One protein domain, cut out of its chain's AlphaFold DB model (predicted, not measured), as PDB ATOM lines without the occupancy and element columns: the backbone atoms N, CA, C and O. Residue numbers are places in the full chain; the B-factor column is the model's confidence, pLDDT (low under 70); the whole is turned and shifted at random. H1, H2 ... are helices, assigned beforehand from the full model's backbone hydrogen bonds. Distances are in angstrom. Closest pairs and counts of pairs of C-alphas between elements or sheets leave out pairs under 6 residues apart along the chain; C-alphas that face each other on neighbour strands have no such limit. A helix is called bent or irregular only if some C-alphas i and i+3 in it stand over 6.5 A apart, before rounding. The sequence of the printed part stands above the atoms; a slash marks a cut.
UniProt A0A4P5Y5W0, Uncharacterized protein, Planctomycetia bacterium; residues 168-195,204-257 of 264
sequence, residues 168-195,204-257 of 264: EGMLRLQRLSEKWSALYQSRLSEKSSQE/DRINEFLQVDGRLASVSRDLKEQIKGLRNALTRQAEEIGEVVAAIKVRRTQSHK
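Overview. This is residues 168 to 195 and 204 to 257 of the 264 residues of an uncharacterized protein of Planctomycetia bacterium (UniProt A0A4P5Y5W0). One very long helix, H2, makes the length of a thin rod, and a shorter helix, H1, runs beside its first part in the opposite direction. The two are side by side only loosely, and residues 232 to 257 stick out as a long single arm beyond the pair. The printed part has 82 residues, with two named helices in the order H1, H2 and no named strand; the class is all helix. The whole is extended, with a radius of gyration of the C-alphas of 23.3 A and spans of 81 by 21 by 11 A.

Arrangement. H2, residues 204 to 255, is the longest helix. H1, residues 168 to 195, is near it: 12 pairs of their C-alphas are within 10 A, and no pair is within 8 A. The N-to-C direction of H1 is (0.41, 0.43, 0.81) and that of H2 is (-0.20, -0.48, -0.85). Residues 189 to 194, which belong to H1, stand free, and so do residues 232 to 257, of which 232 to 255 belong to H2. Every O i to N i+4 pair in H2 is within hydrogen-bond range; in H1, 23 of 24 are.

Along the chain. H2 has 52 residues and measures 76.6 A from C-alpha 204 at (19.706, -7.917, 11.869) to C-alpha 255 at (1.540, -44.996, -52.640). H1 has 28 residues and measures 40.9 A, beginning with C-alpha 168 at (10.107, -12.897, -30.199). Neither helix is bent.

Size, cuts and confidence. The two C-alphas farthest apart, those of Glu 195 and Lys 257, are 80.9 A apart. Residues 196 to 203 are not printed, and C-alphas 195 and 204 are 12.4 A apart across this cut, which the link from H1 to H2 crosses. The mean pLDDT of the printed part is 75.6; residues 190 to 195, 204 to 215, 217 and 255 to 257 are under 70.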
ATOM      1  N   GLU A 168      10.070 -14.322 -30.533       73.31
ATOM      2  CA  GLU A 168      10.107 -12.897 -30.199       73.31
ATOM      3  C   GLU A 168       9.518 -12.641 -28.799       73.31
ATOM      4  O   GLU A 168      10.020 -11.807 -28.041       73.31
ATOM      5  N   GLY A 169       8.484 -13.399 -28.419       79.06
ATOM      6  CA  GLY A 169       7.912 -13.380 -27.072       79.06
ATOM      7  C   GLY A 169       8.895 -13.845 -25.995       79.06
ATOM      8  O   GLY A 169       9.060 -13.159 -24.984       79.06
ATOM      9  N   MET A 170       9.583 -14.963 -26.224       82.62
ATOM     10  CA  MET A 170      10.574 -15.525 -25.296       82.62
ATOM     11  C   MET A 170      11.782 -14.603 -25.131       82.62
ATOM     12  O   MET A 170      12.202 -14.310 -24.012       82.62
ATOM     13  N   LEU A 171      12.292 -14.061 -26.236       83.25
ATOM     14  CA  LEU A 171      13.421 -13.133 -26.230       83.25
ATOM     15  C   LEU A 171      13.067 -11.827 -25.502       83.25
ATOM     16  O   LEU A 171      13.885 -11.243 -24.787       83.25
ATOM     17  N   ARG A 172      11.809 -11.390 -25.610       81.31
ATOM     18  CA  ARG A 172      11.296 -10.250 -24.850       81.31
ATOM     19  C   ARG A 172      11.197 -10.530 -23.352       81.31
ATOM     20  O   ARG A 172      11.546  -9.649 -22.567       81.31
ATOM     21  N   LEU A 173      10.718 -11.710 -22.959       81.31
ATOM     22  CA  LEU A 173      10.670 -12.121 -21.552       81.31
ATOM     23  C   LEU A 173      12.073 -12.166 -20.948       81.31
ATOM     24  O   LEU A 173      12.283 -11.613 -19.870       81.31
ATOM     25  N   GLN A 174      13.043 -12.716 -21.682       83.19
ATOM     26  CA  GLN A 174      14.439 -12.735 -21.261       83.19
ATOM     27  C   GLN A 174      14.975 -11.315 -21.022       83.19
ATOM     28  O   GLN A 174      15.442 -11.018 -19.924       83.19
ATOM     29  N   ARG A 175      14.814 -10.398 -21.985       81.31
ATOM     30  CA  ARG A 175      15.255  -8.996 -21.833       81.31
ATOM     31  C   ARG A 175      14.597  -8.285 -20.651       81.31
ATOM     32  O   ARG A 175      15.230  -7.475 -19.979       81.31
ATOM     33  N   LEU A 176      13.315  -8.557 -20.398       81.88
ATOM     34  CA  LEU A 176      12.626  -8.012 -19.230       81.88
ATOM     35  C   LEU A 176      13.224  -8.568 -17.937       81.88
ATOM     36  O   LEU A 176      13.489  -7.784 -17.032       81.88
ATOM     37  N   SER A 177      13.479  -9.877 -17.864       79.94
ATOM     38  CA  SER A 177      14.094 -10.509 -16.690       79.94
ATOM     39  C   SER A 177      15.486  -9.941 -16.383       79.94
ATOM     40  O   SER A 177      15.790  -9.633 -15.232       79.94
ATOM     41  N   GLU A 178      16.295  -9.698 -17.416       81.25
ATOM     42  CA  GLU A 178      17.625  -9.092 -17.293       81.25
ATOM     43  C   GLU A 178      17.523  -7.646 -16.799       81.25
ATOM     44  O   GLU A 178      18.227  -7.251 -15.872       81.25
ATOM     45  N   LYS A 179      16.584  -6.866 -17.349       79.31
ATOM     46  CA  LYS A 179      16.346  -5.486 -16.914       79.31
ATOM     47  C   LYS A 179      15.899  -5.404 -15.454       79.31
ATOM     48  O   LYS A 179      16.366  -4.532 -14.726       79.31
ATOM     49  N   TRP A 180      15.000  -6.289 -15.030       77.31
ATOM     50  CA  TRP A 180      14.575  -6.371 -13.630       77.31
ATOM     51  C   TRP A 180      15.733  -6.757 -12.713       77.31
ATOM     52  O   TRP A 180      15.914  -6.121 -11.679       77.31
ATOM     53  N   SER A 181      16.553  -7.726 -13.123       77.44
ATOM     54  CA  SER A 181      17.744  -8.139 -12.371       77.44
ATOM     55  C   SER A 181      18.742  -6.988 -12.218       77.44
ATOM     56  O   SER A 181      19.242  -6.755 -11.122       77.44
ATOM     57  N   ALA A 182      18.974  -6.215 -13.282       75.38
ATOM     58  CA  ALA A 182      19.872  -5.064 -13.254       75.38
ATOM     59  C   ALA A 182      19.364  -3.945 -12.328       75.38
ATOM     60  O   ALA A 182      20.132  -3.410 -11.536       75.38
ATOM     61  N   LEU A 183      18.064  -3.622 -12.384       76.44
ATOM     62  CA  LEU A 183      17.444  -2.637 -11.482       76.44
ATOM     63  C   LEU A 183      17.501  -3.073 -10.016       76.44
ATOM     64  O   LEU A 183      17.623  -2.254  -9.109       76.44
ATOM     65  N   TYR A 184      17.371  -4.372  -9.780       75.81
ATOM     66  CA  TYR A 184      17.456  -4.928  -8.444       75.81
ATOM     67  C   TYR A 184      18.891  -4.874  -7.902       75.81
ATOM     68  O   TYR A 184      19.104  -4.391  -6.792       75.81
ATOM     69  N   GLN A 185      19.882  -5.255  -8.714       74.12
ATOM     70  CA  GLN A 185      21.301  -5.136  -8.365       74.12
ATOM     71  C   GLN A 185      21.729  -3.683  -8.134       74.12
ATOM     72  O   GLN A 185      22.430  -3.410  -7.161       74.12
ATOM     73  N   SER A 186      21.272  -2.738  -8.963       74.31
ATOM     74  CA  SER A 186      21.588  -1.319  -8.762       74.31
ATOM     75  C   SER A 186      21.046  -0.822  -7.422       74.31
ATOM     76  O   SER A 186      21.767  -0.188  -6.655       74.31
ATOM     77  N   ARG A 187      19.811  -1.202  -7.071       75.25
ATOM     78  CA  ARG A 187      19.190  -0.829  -5.795       75.25
ATOM     79  C   ARG A 187      19.879  -1.461  -4.583       75.25
ATOM     80  O   ARG A 187      19.945  -0.833  -3.528       75.25
ATOM     81  N   LEU A 188      20.382  -2.687  -4.723       71.75
ATOM     82  CA  LEU A 188      21.199  -3.344  -3.699       71.75
ATOM     83  C   LEU A 188      22.525  -2.600  -3.489       71.75
ATOM     84  O   LEU A 188      22.877  -2.307  -2.350       71.75
ATOM     85  N   SER A 189      23.206  -2.212  -4.572       70.50
ATOM     86  CA  SER A 189      24.480  -1.475  -4.500       70.50
ATOM     87  C   SER A 189      24.349  -0.052  -3.929       70.50
ATOM     88  O   SER A 189      25.241   0.443  -3.235       70.50
ATOM     89  N   GLU A 190      23.210   0.610  -4.161       69.56
ATOM     90  CA  GLU A 190      22.899   1.912  -3.559       69.56
ATOM     91  C   GLU A 190      22.685   1.794  -2.042       69.56
ATOM     92  O   GLU A 190      23.139   2.651  -1.283       69.56
ATOM     93  N   LYS A 191      22.048   0.710  -1.581       61.00
ATOM     94  CA  LYS A 191      21.816   0.463  -0.151       61.00
ATOM     95  C   LYS A 191      23.084   0.059   0.599       61.00
ATOM     96  O   LYS A 191      23.283   0.551   1.705       61.00
ATOM     97  N   SER A 192      23.965  -0.744  -0.004       57.78
ATOM     98  CA  SER A 192      25.250  -1.105   0.618       57.78
ATOM     99  C   SER A 192      26.178   0.103   0.797       57.78
ATOM    100  O   SER A 192      27.040   0.131   1.672       57.78
ATOM    101  N   SER A 193      25.980   1.159   0.002       56.88
ATOM    102  CA  SER A 193      26.720   2.419   0.133       56.88
ATOM    103  C   SER A 193      26.215   3.298   1.292       56.88
ATOM    104  O   SER A 193      26.983   4.087   1.839       56.88
ATOM    105  N   GLN A 194      24.956   3.135   1.722       56.09
ATOM    106  CA  GLN A 194      24.381   3.804   2.907       56.09
ATOM    107  C   GLN A 194      24.655   3.050   4.227       56.09
ATOM    108  O   GLN A 194      24.365   3.557   5.310       56.09
ATOM    109  N   GLU A 195      25.235   1.853   4.146       52.66
ATOM    110  CA  GLU A 195      25.333   0.860   5.222       52.66
ATOM    111  C   GLU A 195      26.400   1.171   6.289       52.66
ATOM    112  O   GLU A 195      26.326   0.659   7.406       52.66
ATOM    113  N   ASP A 204      20.438  -6.649  11.742       63.22
ATOM    114  CA  ASP A 204      19.706  -7.917  11.869       63.22
ATOM    115  C   ASP A 204      18.515  -7.994  10.902       63.22
ATOM    116  O   ASP A 204      18.332  -8.993  10.207       63.22
ATOM    117  N   ARG A 205      17.760  -6.895  10.757       60.38
ATOM    118  CA  ARG A 205      16.664  -6.790   9.772       60.38
ATOM    119  C   ARG A 205      17.154  -6.807   8.326       60.38
ATOM    120  O   ARG A 205      16.455  -7.302   7.444       60.38
ATOM    121  N   ILE A 206      18.337  -6.255   8.067       59.59
ATOM    122  CA  ILE A 206      18.982  -6.311   6.752       59.59
ATOM    123  C   ILE A 206      19.456  -7.735   6.456       59.59
ATOM    124  O   ILE A 206      19.259  -8.196   5.339       59.59
ATOM    125  N   ASN A 207      19.990  -8.462   7.439       63.12
ATOM    126  CA  ASN A 207      20.368  -9.867   7.275       63.12
ATOM    127  C   ASN A 207      19.162 -10.756   6.940       63.12
ATOM    128  O   ASN A 207      19.243 -11.602   6.051       63.12
ATOM    129  N   GLU A 208      18.021 -10.523   7.591       64.88
ATOM    130  CA  GLU A 208      16.760 -11.194   7.258       64.88
ATOM    131  C   GLU A 208      16.317 -10.872   5.817       64.88
ATOM    132  O   GLU A 208      15.939 -11.765   5.055       64.88
ATOM    133  N   PHE A 209      16.459  -9.613   5.387       59.38
ATOM    134  CA  PHE A 209      16.179  -9.202   4.009       59.38
ATOM    135  C   PHE A 209      17.144  -9.816   2.985       59.38
ATOM    136  O   PHE A 209      16.698 -10.281   1.941       59.38
ATOM    137  N   LEU A 210      18.442  -9.888   3.287       62.09
ATOM    138  CA  LEU A 210      19.453 -10.506   2.426       62.09
ATOM    139  C   LEU A 210      19.212 -12.014   2.258       62.09
ATOM    140  O   LEU A 210      19.446 -12.561   1.180       62.09
ATOM    141  N   GLN A 211      18.679 -12.692   3.281       69.06
ATOM    142  CA  GLN A 211      18.239 -14.085   3.157       69.06
ATOM    143  C   GLN A 211      17.014 -14.228   2.245       69.06
ATOM    144  O   GLN A 211      16.959 -15.157   1.434       69.06
ATOM    145  N   VAL A 212      16.043 -13.313   2.333       67.56
ATOM    146  CA  VAL A 212      14.888 -13.275   1.417       67.56
ATOM    147  C   VAL A 212      15.339 -12.984  -0.018       67.56
ATOM    148  O   VAL A 212      14.874 -13.638  -0.951       67.56
ATOM    149  N   ASP A 213      16.302 -12.086  -0.193       60.78
ATOM    150  CA  ASP A 213      16.903 -11.727  -1.477       60.78
ATOM    151  C   ASP A 213      17.689 -12.905  -2.090       60.78
ATOM    152  O   ASP A 213      17.573 -13.190  -3.286       60.78
ATOM    153  N   GLY A 214      18.406 -13.672  -1.262       68.94
ATOM    154  CA  GLY A 214      19.051 -14.925  -1.660       68.94
ATOM    155  C   GLY A 214      18.052 -15.988  -2.133       68.94
ATOM    156  O   GLY A 214      18.278 -16.629  -3.162       68.94
ATOM    157  N   ARG A 215      16.911 -16.121  -1.442       68.31
ATOM    158  CA  ARG A 215      15.799 -16.999  -1.859       68.31
ATOM    159  C   ARG A 215      15.137 -16.514  -3.149       68.31
ATOM    160  O   ARG A 215      14.751 -17.318  -3.991       68.31
ATOM    161  N   LEU A 216      15.026 -15.203  -3.350       71.31
ATOM    162  CA  LEU A 216      14.482 -14.643  -4.587       71.31
ATOM    163  C   LEU A 216      15.414 -14.912  -5.778       71.31
ATOM    164  O   LEU A 216      14.961 -15.254  -6.871       71.31
ATOM    165  N   ALA A 217      16.725 -14.799  -5.555       69.06
ATOM    166  CA  ALA A 217      17.740 -15.101  -6.553       69.06
ATOM    167  C   ALA A 217      17.771 -16.595  -6.916       69.06
ATOM    168  O   ALA A 217      17.951 -16.917  -8.092       69.06
ATOM    169  N   SER A 218      17.566 -17.503  -5.954       70.00
ATOM    170  CA  SER A 218      17.456 -18.939  -6.242       70.00
ATOM    171  C   SER A 218      16.194 -19.254  -7.046       70.00
ATOM    172  O   SER A 218      16.300 -19.856  -8.107       70.00
ATOM    173  N   VAL A 219      15.031 -18.723  -6.650       74.19
ATOM    174  CA  VAL A 219      13.775 -18.885  -7.408       74.19
ATOM    175  C   VAL A 219      13.899 -18.329  -8.831       74.19
ATOM    176  O   VAL A 219      13.395 -18.918  -9.787       74.19
ATOM    177  N   SER A 220      14.598 -17.204  -9.001       71.06
ATOM    178  CA  SER A 220      14.856 -16.630 -10.322       71.06
ATOM    179  C   SER A 220      15.735 -17.531 -11.196       71.06
ATOM    180  O   SER A 220      15.471 -17.649 -12.396       71.06
ATOM    181  N   ARG A 221      16.753 -18.183 -10.617       76.50
ATOM    182  CA  ARG A 221      17.578 -19.165 -11.335       76.50
ATOM    183  C   ARG A 221      16.775 -20.405 -11.706       76.50
ATOM    184  O   ARG A 221      16.804 -20.778 -12.875       76.50
ATOM    185  N   ASP A 222      15.994 -20.949 -10.780       83.06
ATOM    186  CA  ASP A 222      15.162 -22.131 -11.024       83.06
ATOM    187  C   ASP A 222      14.147 -21.873 -12.144       83.06
ATOM    188  O   ASP A 222      14.014 -22.669 -13.073       83.06
ATOM    189  N   LEU A 223      13.490 -20.707 -12.140       74.69
ATOM    190  CA  LEU A 223      12.598 -20.291 -13.227       74.69
ATOM    191  C   LEU A 223      13.331 -20.188 -14.569       74.69
ATOM    192  O   LEU A 223      12.792 -20.575 -15.608       74.69
ATOM    193  N   LYS A 224      14.564 -19.675 -14.574       78.06
ATOM    194  CA  LYS A 224      15.380 -19.577 -15.791       78.06
ATOM    195  C   LYS A 224      15.752 -20.962 -16.325       78.06
ATOM    196  O   LYS A 224      15.710 -21.172 -17.540       78.06
ATOM    197  N   GLU A 225      16.076 -21.902 -15.444       85.25
ATOM    198  CA  GLU A 225      16.354 -23.291 -15.809       85.25
ATOM    199  C   GLU A 225      15.107 -24.014 -16.319       85.25
ATOM    200  O   GLU A 225      15.171 -24.653 -17.368       85.25
ATOM    201  N   GLN A 226      13.951 -23.823 -15.678       84.19
ATOM    202  CA  GLN A 226      12.673 -24.358 -16.154       84.19
ATOM    203  C   GLN A 226      12.323 -23.834 -17.550       84.19
ATOM    204  O   GLN A 226      11.963 -24.611 -18.434       84.19
ATOM    205  N   ILE A 227      12.488 -22.530 -17.793       80.06
ATOM    206  CA  ILE A 227      12.254 -21.928 -19.114       80.06
ATOM    207  C   ILE A 227      13.206 -22.518 -20.163       80.06
ATOM    208  O   ILE A 227      12.791 -22.792 -21.292       80.06
ATOM    209  N   LYS A 228      14.475 -22.743 -19.804       84.56
ATOM    210  CA  LYS A 228      15.455 -23.389 -20.688       84.56
ATOM    211  C   LYS A 228      15.066 -24.842 -20.987       84.56
ATOM    212  O   LYS A 228      15.124 -25.251 -22.144       84.56
ATOM    213  N   GLY A 229      14.621 -25.591 -19.980       87.81
ATOM    214  CA  GLY A 229      14.129 -26.960 -20.129       87.81
ATOM    215  C   GLY A 229      12.913 -27.043 -21.052       87.81
ATOM    216  O   GLY A 229      12.917 -27.822 -22.003       87.81
ATOM    217  N   LEU A 230      11.921 -26.172 -20.844       85.25
ATOM    218  CA  LEU A 230      10.734 -26.080 -21.699       85.25
ATOM    219  C   LEU A 230      11.092 -25.736 -23.144       85.25
ATOM    220  O   LEU A 230      10.535 -26.327 -24.065       85.25
ATOM    221  N   ARG A 231      12.047 -24.823 -23.358       81.56
ATOM    222  CA  ARG A 231      12.531 -24.494 -24.704       81.56
ATOM    223  C   ARG A 231      13.115 -25.722 -25.396       81.56
ATOM    224  O   ARG A 231      12.746 -25.988 -26.534       81.56
ATOM    225  N   ASN A 232      13.978 -26.463 -24.703       87.69
ATOM    226  CA  ASN A 232      14.628 -27.651 -25.252       87.69
ATOM    227  C   ASN A 232      13.620 -28.769 -25.565       87.69
ATOM    228  O   ASN A 232      13.727 -29.426 -26.601       87.69
ATOM    229  N   ALA A 233      12.624 -28.966 -24.696       86.56
ATOM    230  CA  ALA A 233      11.544 -29.921 -24.926       86.56
ATOM    231  C   ALA A 233      10.701 -29.539 -26.152       86.56
ATOM    232  O   ALA A 233      10.407 -30.390 -26.988       86.56
ATOM    233  N   LEU A 234      10.375 -28.250 -26.302       85.81
ATOM    234  CA  LEU A 234       9.609 -27.754 -27.444       85.81
ATOM    235  C   LEU A 234      10.368 -27.930 -28.768       85.81
ATOM    236  O   LEU A 234       9.763 -28.286 -29.775       85.81
ATOM    237  N   THR A 235      11.688 -27.709 -28.775       85.56
ATOM    238  CA  THR A 235      12.521 -27.963 -29.962       85.56
ATOM    239  C   THR A 235      12.541 -29.439 -30.344       85.56
ATOM    240  O   THR A 235      12.358 -29.743 -31.517       85.56
ATOM    241  N   ARG A 236      12.649 -30.356 -29.372       85.69
ATOM    242  CA  ARG A 236      12.592 -31.802 -29.648       85.69
ATOM    243  C   ARG A 236      11.243 -32.229 -30.219       85.69
ATOM    244  O   ARG A 236      11.199 -32.944 -31.208       85.69
ATOM    245  N   GLN A 237      10.141 -31.727 -29.661       86.56
ATOM    246  CA  GLN A 237       8.809 -32.002 -30.213       86.56
ATOM    247  C   GLN A 237       8.649 -31.463 -31.639       86.56
ATOM    248  O   GLN A 237       8.000 -32.094 -32.473       86.56
ATOM    249  N   ALA A 238       9.232 -30.301 -31.940       80.94
ATOM    250  CA  ALA A 238       9.212 -29.752 -33.291       80.94
ATOM    251  C   ALA A 238      10.005 -30.625 -34.283       80.94
ATOM    252  O   ALA A 238       9.555 -30.810 -35.414       80.94
ATOM    253  N   GLU A 239      11.140 -31.184 -33.856       86.81
ATOM    254  CA  GLU A 239      11.943 -32.131 -34.640       86.81
ATOM    255  C   GLU A 239      11.181 -33.442 -34.890       86.81
ATOM    256  O   GLU A 239      11.023 -33.833 -36.047       86.81
ATOM    257  N   GLU A 240      10.593 -34.047 -33.852       86.81
ATOM    258  CA  GLU A 240       9.773 -35.268 -33.965       86.81
ATOM    259  C   GLU A 240       8.587 -35.084 -34.925       86.81
ATOM    260  O   GLU A 240       8.325 -35.922 -35.792       86.81
ATOM    261  N   ILE A 241       7.874 -33.957 -34.826       84.31
ATOM    262  CA  ILE A 241       6.787 -33.631 -35.761       84.31
ATOM    263  C   ILE A 241       7.334 -33.493 -37.188       84.31
ATOM    264  O   ILE A 241       6.697 -33.959 -38.138       84.31
ATOM    265  N   GLY A 242       8.507 -32.879 -37.356       83.25
ATOM    266  CA  GLY A 242       9.190 -32.769 -38.644       83.25
ATOM    267  C   GLY A 242       9.478 -34.134 -39.275       83.25
ATOM    268  O   GLY A 242       9.180 -34.338 -40.456       83.25
ATOM    269  N   GLU A 243       9.975 -35.086 -38.487       86.62
ATOM    270  CA  GLU A 243      10.254 -36.457 -38.927       86.62
ATOM    271  C   GLU A 243       8.979 -37.215 -39.316       86.62
ATOM    272  O   GLU A 243       8.919 -37.826 -40.389       86.62
ATOM    273  N   VAL A 244       7.916 -37.118 -38.511       87.12
ATOM    274  CA  VAL A 244       6.619 -37.743 -38.822       87.12
ATOM    275  C   VAL A 244       6.037 -37.176 -40.117       87.12
ATOM    276  O   VAL A 244       5.562 -37.925 -40.977       87.12
ATOM    277  N   VAL A 245       6.106 -35.856 -40.308       86.69
ATOM    278  CA  VAL A 245       5.645 -35.202 -41.540       86.69
ATOM    279  C   VAL A 245       6.474 -35.654 -42.747       86.69
ATOM    280  O   VAL A 245       5.903 -35.932 -43.808       86.69
ATOM    281  N   ALA A 246       7.795 -35.784 -42.598       83.75
ATOM    282  CA  ALA A 246       8.667 -36.306 -43.646       83.75
ATOM    283  C   ALA A 246       8.308 -37.759 -44.011       83.75
ATOM    284  O   ALA A 246       8.133 -38.069 -45.193       83.75
ATOM    285  N   ALA A 247       8.087 -38.626 -43.019       82.44
ATOM    286  CA  ALA A 247       7.684 -40.016 -43.226       82.44
ATOM    287  C   ALA A 247       6.319 -40.140 -43.931       82.44
ATOM    288  O   ALA A 247       6.163 -40.937 -44.863       82.44
ATOM    289  N   ILE A 248       5.334 -39.314 -43.555       82.81
ATOM    290  CA  ILE A 248       4.024 -39.253 -44.230       82.81
ATOM    291  C   ILE A 248       4.186 -38.824 -45.694       82.81
ATOM    292  O   ILE A 248       3.535 -39.381 -46.583       82.81
ATOM    293  N   LYS A 249       5.067 -37.854 -45.967       83.19
ATOM    294  CA  LYS A 249       5.345 -37.379 -47.329       83.19
ATOM    295  C   LYS A 249       5.954 -38.489 -48.191       83.19
ATOM    296  O   LYS A 249       5.477 -38.708 -49.303       83.19
ATOM    297  N   VAL A 250       6.916 -39.243 -47.656       82.56
ATOM    298  CA  VAL A 250       7.514 -40.405 -48.337       82.56
ATOM    299  C   VAL A 250       6.456 -41.477 -48.629       82.56
ATOM    300  O   VAL A 250       6.322 -41.892 -49.783       82.56
ATOM    301  N   ARG A 251       5.621 -41.851 -47.647       78.50
ATOM    302  CA  ARG A 251       4.536 -42.836 -47.844       78.50
ATOM    303  C   ARG A 251       3.534 -42.412 -48.920       78.50
ATOM    304  O   ARG A 251       3.145 -43.236 -49.744       78.50
ATOM    305  N   ARG A 252       3.154 -41.128 -48.977       76.50
ATOM    306  CA  ARG A 252       2.295 -40.599 -50.055       76.50
ATOM    307  C   ARG A 252       2.949 -40.720 -51.431       76.50
ATOM    308  O   ARG A 252       2.281 -41.118 -52.379       76.50
ATOM    309  N   THR A 253       4.243 -40.422 -51.547       75.50
ATOM    310  CA  THR A 253       4.957 -40.540 -52.833       75.50
ATOM    311  C   THR A 253       5.145 -41.989 -53.295       75.50
ATOM    312  O   THR A 253       5.127 -42.241 -54.496       75.50
ATOM    313  N   GLN A 254       5.271 -42.947 -52.370       72.00
ATOM    314  CA  GLN A 254       5.353 -44.377 -52.691       72.00
ATOM    315  C   GLN A 254       3.983 -44.973 -53.047       72.00
ATOM    316  O   GLN A 254       3.878 -45.720 -54.016       72.00
ATOM    317  N   SER A 255       2.918 -44.581 -52.337       65.19
ATOM    318  CA  SER A 255       1.540 -44.996 -52.640       65.19
ATOM    319  C   SER A 255       1.080 -44.538 -54.028       65.19
ATOM    320  O   SER A 255       0.333 -45.252 -54.689       65.19
ATOM    321  N   HIS A 256       1.568 -43.392 -54.515       59.09
ATOM    322  CA  HIS A 256       1.221 -42.903 -55.850       59.09
ATOM    323  C   HIS A 256       1.937 -43.646 -56.995       59.09
ATOM    324  O   HIS A 256       1.525 -43.525 -58.146       59.09
ATOM    325  N   LYS A 257       2.987 -44.424 -56.693       60.97
ATOM    326  CA  LYS A 257       3.774 -45.194 -57.671       60.97
ATOM    327  C   LYS A 257       3.321 -46.650 -57.835       60.97
ATOM    328  O   LYS A 257       3.911 -47.346 -58.654       60.97
TER     329      LYS A 257